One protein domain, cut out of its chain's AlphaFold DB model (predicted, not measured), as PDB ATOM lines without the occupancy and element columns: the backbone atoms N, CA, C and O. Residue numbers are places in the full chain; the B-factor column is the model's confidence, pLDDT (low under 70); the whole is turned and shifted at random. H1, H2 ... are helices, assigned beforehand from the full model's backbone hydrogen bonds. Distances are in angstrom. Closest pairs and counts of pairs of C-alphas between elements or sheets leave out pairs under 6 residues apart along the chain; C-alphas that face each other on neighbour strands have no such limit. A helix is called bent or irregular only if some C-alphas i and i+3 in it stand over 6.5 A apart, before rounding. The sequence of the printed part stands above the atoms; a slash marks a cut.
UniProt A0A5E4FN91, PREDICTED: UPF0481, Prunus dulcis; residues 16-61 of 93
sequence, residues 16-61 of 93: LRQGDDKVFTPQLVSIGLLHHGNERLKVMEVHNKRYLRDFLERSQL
ATOM      1  N   LEU A  16     -11.384 -37.391  33.794       81.06
ATOM      2  CA  LEU A  16     -10.738 -37.889  32.575       81.06
ATOM      3  C   LEU A  16      -9.602 -38.861  32.919       81.06
ATOM      4  O   LEU A  16      -9.359 -39.807  32.183       81.06
ATOM      5  N   ARG A  17      -8.961 -38.667  34.077       79.75
ATOM      6  CA  ARG A  17      -7.879 -39.515  34.597       79.75
ATOM      7  C   ARG A  17      -8.338 -40.865  35.159       79.75
ATOM      8  O   ARG A  17      -7.544 -41.793  35.205       79.75
ATOM      9  N   GLN A  18      -9.606 -40.998  35.563       74.69
ATOM     10  CA  GLN A  18     -10.136 -42.198  36.234       74.69
ATOM     11  C   GLN A  18     -10.114 -43.482  35.381       74.69
ATOM     12  O   GLN A  18     -10.210 -44.566  35.947       74.69
ATOM     13  N   GLY A  19      -9.994 -43.376  34.052       75.38
ATOM     14  CA  GLY A  19      -9.918 -44.531  33.149       75.38
ATOM     15  C   GLY A  19      -8.493 -45.051  32.943       75.38
ATOM     16  O   GLY A  19      -8.206 -46.207  33.238       75.38
ATOM     17  N   ASP A  20      -7.598 -44.196  32.444       79.94
ATOM     18  CA  ASP A  20      -6.177 -44.514  32.277       79.94
ATOM     19  C   ASP A  20      -5.314 -43.265  32.483       79.94
ATOM     20  O   ASP A  20      -5.116 -42.432  31.592       79.94
ATOM     21  N   ASP A  21      -4.772 -43.142  33.689       77.56
ATOM     22  CA  ASP A  21      -3.953 -42.005  34.096       77.56
ATOM     23  C   ASP A  21      -2.629 -41.912  33.303       77.56
ATOM     24  O   ASP A  21      -1.994 -40.852  33.241       77.56
ATOM     25  N   LYS A  22      -2.206 -43.005  32.642       77.94
ATOM     26  CA  LYS A  22      -0.982 -43.055  31.823       77.94
ATOM     27  C   LYS A  22      -1.110 -42.295  30.506       77.94
ATOM     28  O   LYS A  22      -0.083 -41.920  29.943       77.94
ATOM     29  N   VAL A  23      -2.332 -42.061  30.022       81.00
ATOM     30  CA  VAL A  23      -2.587 -41.287  28.793       81.00
ATOM     31  C   VAL A  23      -2.305 -39.801  29.018       81.00
ATOM     32  O   VAL A  23      -1.851 -39.103  28.115       81.00
ATOM     33  N   PHE A  24      -2.531 -39.319  30.242       79.31
ATOM     34  CA  PHE A  24      -2.398 -37.907  30.609       79.31
ATOM     35  C   PHE A  24      -1.132 -37.595  31.404       79.31
ATOM     36  O   PHE A  24      -0.834 -36.430  31.670       79.31
ATOM     37  N   THR A  25      -0.403 -38.625  31.828       79.88
ATOM     38  CA  THR A  25       0.901 -38.472  32.469       79.88
ATOM     39  C   THR A  25       1.975 -38.482  31.392       79.88
ATOM     40  O   THR A  25       2.093 -39.479  30.675       79.88
ATOM     41  N   PRO A  26       2.788 -37.420  31.270       78.88
ATOM     42  CA  PRO A  26       3.865 -37.439  30.306       78.88
ATOM     43  C   PRO A  26       4.820 -38.591  30.601       78.88
ATOM     44  O   PRO A  26       5.201 -38.823  31.748       78.88
ATOM     45  N   GLN A  27       5.185 -39.326  29.556       75.00
ATOM     46  CA  GLN A  27       6.068 -40.489  29.676       75.00
ATOM     47  C   GLN A  27       7.526 -40.142  29.373       75.00
ATOM     48  O   GLN A  27       8.427 -40.814  29.860       75.00
ATOM     49  N   LEU A  28       7.747 -39.087  28.581       72.25
ATOM     50  CA  LEU A  28       9.070 -38.700  28.092       72.25
ATOM     51  C   LEU A  28       9.416 -37.244  28.410       72.25
ATOM     52  O   LEU A  28      10.531 -36.960  28.836       72.25
ATOM     53  N   VAL A  29       8.471 -36.320  28.212       70.00
ATOM     54  CA  VAL A  29       8.730 -34.879  28.317       70.00
ATOM     55  C   VAL A  29       7.860 -34.256  29.394       70.00
ATOM     56  O   VAL A  29       6.642 -34.300  29.293       70.00
ATOM     57  N   SER A  30       8.476 -33.615  30.383       74.38
ATOM     58  CA  SER A  30       7.776 -32.761  31.340       74.38
ATOM     59  C   SER A  30       8.354 -31.358  31.324       74.38
ATOM     60  O   SER A  30       9.560 -31.173  31.503       74.38
ATOM     61  N   ILE A  31       7.470 -30.379  31.150       71.56
ATOM     62  CA  ILE A  31       7.802 -28.959  31.123       71.56
ATOM     63  C   ILE A  31       7.049 -28.288  32.269       71.56
ATOM     64  O   ILE A  31       5.826 -28.377  32.355       71.56
ATOM     65  N   GLY A  32       7.790 -27.606  33.138       73.75
ATOM     66  CA  GLY A  32       7.225 -26.883  34.273       73.75
ATOM     67  C   GLY A  32       6.948 -27.747  35.508       73.75
ATOM     68  O   GLY A  32       7.430 -28.869  35.649       73.75
ATOM     69  N   LEU A  33       6.188 -27.162  36.432       75.12
ATOM     70  CA  LEU A  33       6.088 -27.580  37.834       75.12
ATOM     71  C   LEU A  33       5.141 -28.768  38.091       75.12
ATOM     72  O   LEU A  33       5.258 -29.425  39.122       75.12
ATOM     73  N   LEU A  34       4.220 -29.070  37.169       72.62
ATOM     74  CA  LEU A  34       3.129 -30.033  37.395       72.62
ATOM     75  C   LEU A  34       3.583 -31.490  37.581       72.62
ATOM     76  O   LEU A  34       2.851 -32.280  38.171       72.62
ATOM     77  N   HIS A  35       4.776 -31.859  37.107       72.56
ATOM     78  CA  HIS A  35       5.317 -33.217  37.274       72.56
ATOM     79  C   HIS A  35       6.681 -33.241  37.971       72.56
ATOM     80  O   HIS A  35       7.449 -34.194  37.809       72.56
ATOM     81  N   HIS A  36       6.990 -32.196  38.743       72.06
ATOM     82  CA  HIS A  36       8.205 -32.138  39.548       72.06
ATOM     83  C   HIS A  36       8.300 -33.350  40.497       72.06
ATOM     84  O   HIS A  36       7.321 -33.722  41.143       72.06
ATOM     85  N   GLY A  37       9.478 -33.977  40.574       69.88
ATOM     86  CA  GLY A  37       9.736 -35.126  41.452       69.88
ATOM     87  C   GLY A  37       9.297 -36.494  40.912       69.88
ATOM     88  O   GLY A  37       9.510 -37.502  41.583       69.88
ATOM     89  N   ASN A  38       8.725 -36.578  39.706       77.75
ATOM     90  CA  ASN A  38       8.420 -37.869  39.087       77.75
ATOM     91  C   ASN A  38       9.709 -38.560  38.611       77.75
ATOM     92  O   ASN A  38      10.356 -38.113  37.663       77.75
ATOM     93  N   GLU A  39      10.054 -39.692  39.226       78.44
ATOM     94  CA  GLU A  39      11.296 -40.416  38.934       78.44
ATOM     95  C   GLU A  39      11.443 -40.835  37.474       78.44
ATOM     96  O   GLU A  39      12.549 -40.815  36.933       78.44
ATOM     97  N   ARG A  40      10.328 -41.150  36.809       76.88
ATOM     98  CA  ARG A  40      10.320 -41.537  35.391       76.88
ATOM     99  C   ARG A  40      10.722 -40.385  34.471       76.88
ATOM    100  O   ARG A  40      11.146 -40.622  33.348       76.88
ATOM    101  N   LEU A  41      10.614 -39.148  34.957       76.81
ATOM    102  CA  LEU A  41      10.900 -37.924  34.217       76.81
ATOM    103  C   LEU A  41      12.258 -37.304  34.582       76.81
ATOM    104  O   LEU A  41      12.638 -36.306  33.971       76.81
ATOM    105  N   LYS A  42      13.034 -37.914  35.494       78.44
ATOM    106  CA  LYS A  42      14.379 -37.440  35.883       78.44
ATOM    107  C   LYS A  42      15.325 -37.284  34.690       78.44
ATOM    108  O   LYS A  42      16.112 -36.347  34.638       78.44
ATOM    109  N   VAL A  43      15.217 -38.154  33.681       79.00
ATOM    110  CA  VAL A  43      16.016 -38.052  32.441       79.00
ATOM    111  C   VAL A  43      15.767 -36.717  31.723       79.00
ATOM    112  O   VAL A  43      16.667 -36.156  31.090       79.00
ATOM    113  N   MET A  44      14.563 -36.159  31.860       83.31
ATOM    114  CA  MET A  44      14.203 -34.886  31.254       83.31
ATOM    115  C   MET A  44      14.748 -33.677  32.018       83.31
ATOM    116  O   MET A  44      14.934 -32.617  31.424       83.31
ATOM    117  N   GLU A  45      15.128 -33.831  33.287       81.06
ATOM    118  CA  GLU A  45      15.789 -32.764  34.047       81.06
ATOM    119  C   GLU A  45      17.129 -32.361  33.415       81.06
ATOM    120  O   GLU A  45      17.493 -31.186  33.434       81.06
ATOM    121  N   VAL A  46      17.844 -33.306  32.788       83.50
ATOM    122  CA  VAL A  46      19.078 -33.014  32.037       83.50
ATOM    123  C   VAL A  46      18.792 -32.076  30.861       83.50
ATOM    124  O   VAL A  46      19.543 -31.131  30.622       83.50
ATOM    125  N   HIS A  47      17.691 -32.308  30.146       85.69
ATOM    126  CA  HIS A  47      17.276 -31.469  29.025       85.69
ATOM    127  C   HIS A  47      16.780 -30.106  29.513       85.69
ATOM    128  O   HIS A  47      17.190 -29.087  28.967       85.69
ATOM    129  N   ASN A  48      16.004 -30.066  30.597       83.81
ATOM    130  CA  ASN A  48      15.543 -28.819  31.208       83.81
ATOM    131  C   ASN A  48      16.715 -27.929  31.646       83.81
ATOM    132  O   ASN A  48      16.695 -26.728  31.386       83.81
ATOM    133  N   LYS A  49      17.782 -28.508  32.218       86.56
ATOM    134  CA  LYS A  49      19.013 -27.771  32.555       86.56
ATOM    135  C   LYS A  49      19.725 -27.216  31.317       86.56
ATOM    136  O   LYS A  49      20.188 -26.079  31.348       86.56
ATOM    137  N   ARG A  50      19.788 -27.984  30.220       90.56
ATOM    138  CA  ARG A  50      20.343 -27.504  28.939       90.56
ATOM    139  C   ARG A  50      19.522 -26.342  28.380       90.56
ATOM    140  O   ARG A  50      20.096 -25.312  28.055       90.56
ATOM    141  N   TYR A  51      18.196 -26.463  28.361       89.25
ATOM    142  CA  TYR A  51      17.315 -25.384  27.910       89.25
ATOM    143  C   TYR A  51      17.416 -24.136  28.784       89.25
ATOM    144  O   TYR A  51      17.383 -23.030  28.250       89.25
ATOM    145  N   LEU A  52      17.569 -24.299  30.103       89.00
ATOM    146  CA  LEU A  52      17.809 -23.179  31.007       89.00
ATOM    147  C   LEU A  52      19.114 -22.467  30.645       89.00
ATOM    148  O   LEU A  52      19.089 -21.261  30.438       89.00
ATOM    149  N   ARG A  53      20.227 -23.195  30.494       92.06
ATOM    150  CA  ARG A  53      21.506 -22.609  30.064       92.06
ATOM    151  C   ARG A  53      21.355 -21.844  28.746       92.06
ATOM    152  O   ARG A  53      21.691 -20.667  28.688       92.06
ATOM    153  N   ASP A  54      20.787 -22.477  27.724       93.81
ATOM    154  CA  ASP A  54      20.627 -21.865  26.399       93.81
ATOM    155  C   ASP A  54      19.670 -20.652  26.436       93.81
ATOM    156  O   ASP A  54      19.751 -19.732  25.619       93.81
ATOM    157  N   PHE A  55      18.713 -20.629  27.368       92.31
ATOM    158  CA  PHE A  55      17.870 -19.464  27.627       92.31
ATOM    159  C   PHE A  55      18.652 -18.333  28.303       92.31
ATOM    160  O   PHE A  55      18.539 -17.184  27.874       92.31
ATOM    161  N   LEU A  56      19.447 -18.641  29.329       94.00
ATOM    162  CA  LEU A  56      20.264 -17.666  30.054       94.00
ATOM    163  C   LEU A  56      21.287 -16.998  29.130       94.00
ATOM    164  O   LEU A  56      21.363 -15.772  29.102       94.00
ATOM    165  N   GLU A  57      21.967 -17.779  28.286       94.94
ATOM    166  CA  GLU A  57      22.899 -17.266  27.274       94.94
ATOM    167  C   GLU A  57      22.207 -16.291  26.308       94.94
ATOM    168  O   GLU A  57      22.670 -15.168  26.109       94.94
ATOM    169  N   ARG A  58      21.049 -16.672  25.748       95.94
ATOM    170  CA  ARG A  58      20.307 -15.822  24.796       95.94
ATOM    171  C   ARG A  58      19.709 -14.573  25.433       95.94
ATOM    172  O   ARG A  58      19.574 -13.551  24.765       95.94
ATOM    173  N   SER A  59      19.311 -14.660  26.698       93.50
ATOM    174  CA  SER A  59      18.712 -13.550  27.444       93.50
ATOM    175  C   SER A  59      19.740 -12.670  28.157       93.50
ATOM    176  O   SER A  59      19.349 -11.651  28.729       93.50
ATOM    177  N   GLN A  60      21.029 -13.036  28.099       93.38
ATOM    178  CA  GLN A  60      22.130 -12.375  28.807       93.38
ATOM    179  C   GLN A  60      21.850 -12.258  30.314       93.38
ATOM    180  O   GLN A  60      22.127 -11.240  30.946       93.38
ATOM    181  N   LEU A  61      21.244 -13.303  30.883       93.31
ATOM    182  CA  LEU A  61      20.978 -13.408  32.311       93.31
ATOM    183  C   LEU A  61      22.000 -14.330  32.956       93.31
ATOM    184  O   LEU A  61      22.329 -15.381  32.412       93.31
TER     185      LEU A  61
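AT A GLANCE: This is residues 16 to 61 of the 93 residues of the protein "PREDICTED: UPF0481" of Prunus dulcis (UniProt A0A5E4FN91). One long helix, H2, makes much of the length of a rod, with the looped stretch of residues 25 to 38 beside its first part and the short helix H1 toward the opposite end. Residues 18 to 23 and 54 to 60 stick out at the two ends. The 46 printed residues include two named helices, H1 then H2, and no named strand; the class is all helix. The whole is only just loose, close to extended, with a radius of gyration of the C-alphas of 13.7 A and spans of 46 by 18 by 14 A.

IN THESE COORDINATES: Find C-alpha 21 at (-3.953, -42.005, 34.096), where H1, residues 21 to 24, begins. Go on to C-alpha 39 at (11.296, -40.416, 38.934); from there H2, residues 39 to 59, runs 30.1 A to C-alpha 59 at (18.712, -13.550, 27.444). H2 is irregular, with C-alphas 40 and 43 7.3 A apart, and has a kink of 30 degrees near residue 46.

HOW THE PARTS SIT: H1 and H2 are apart, with no C-alpha of the one within 8 A of the other. In H2, 12 of 17 O i to N i+4 pairs are within hydrogen-bond range; H1 is too short for such a pair.

THE WHOLE: The C-alphas of Gly 19 and Gln 60, the two farthest apart, are 45.6 A apart. The printed part has no cut, and the link from H1 to H2, 14 residues, is long. Look at Gly 37 for the one printed residue with pLDDT under 70.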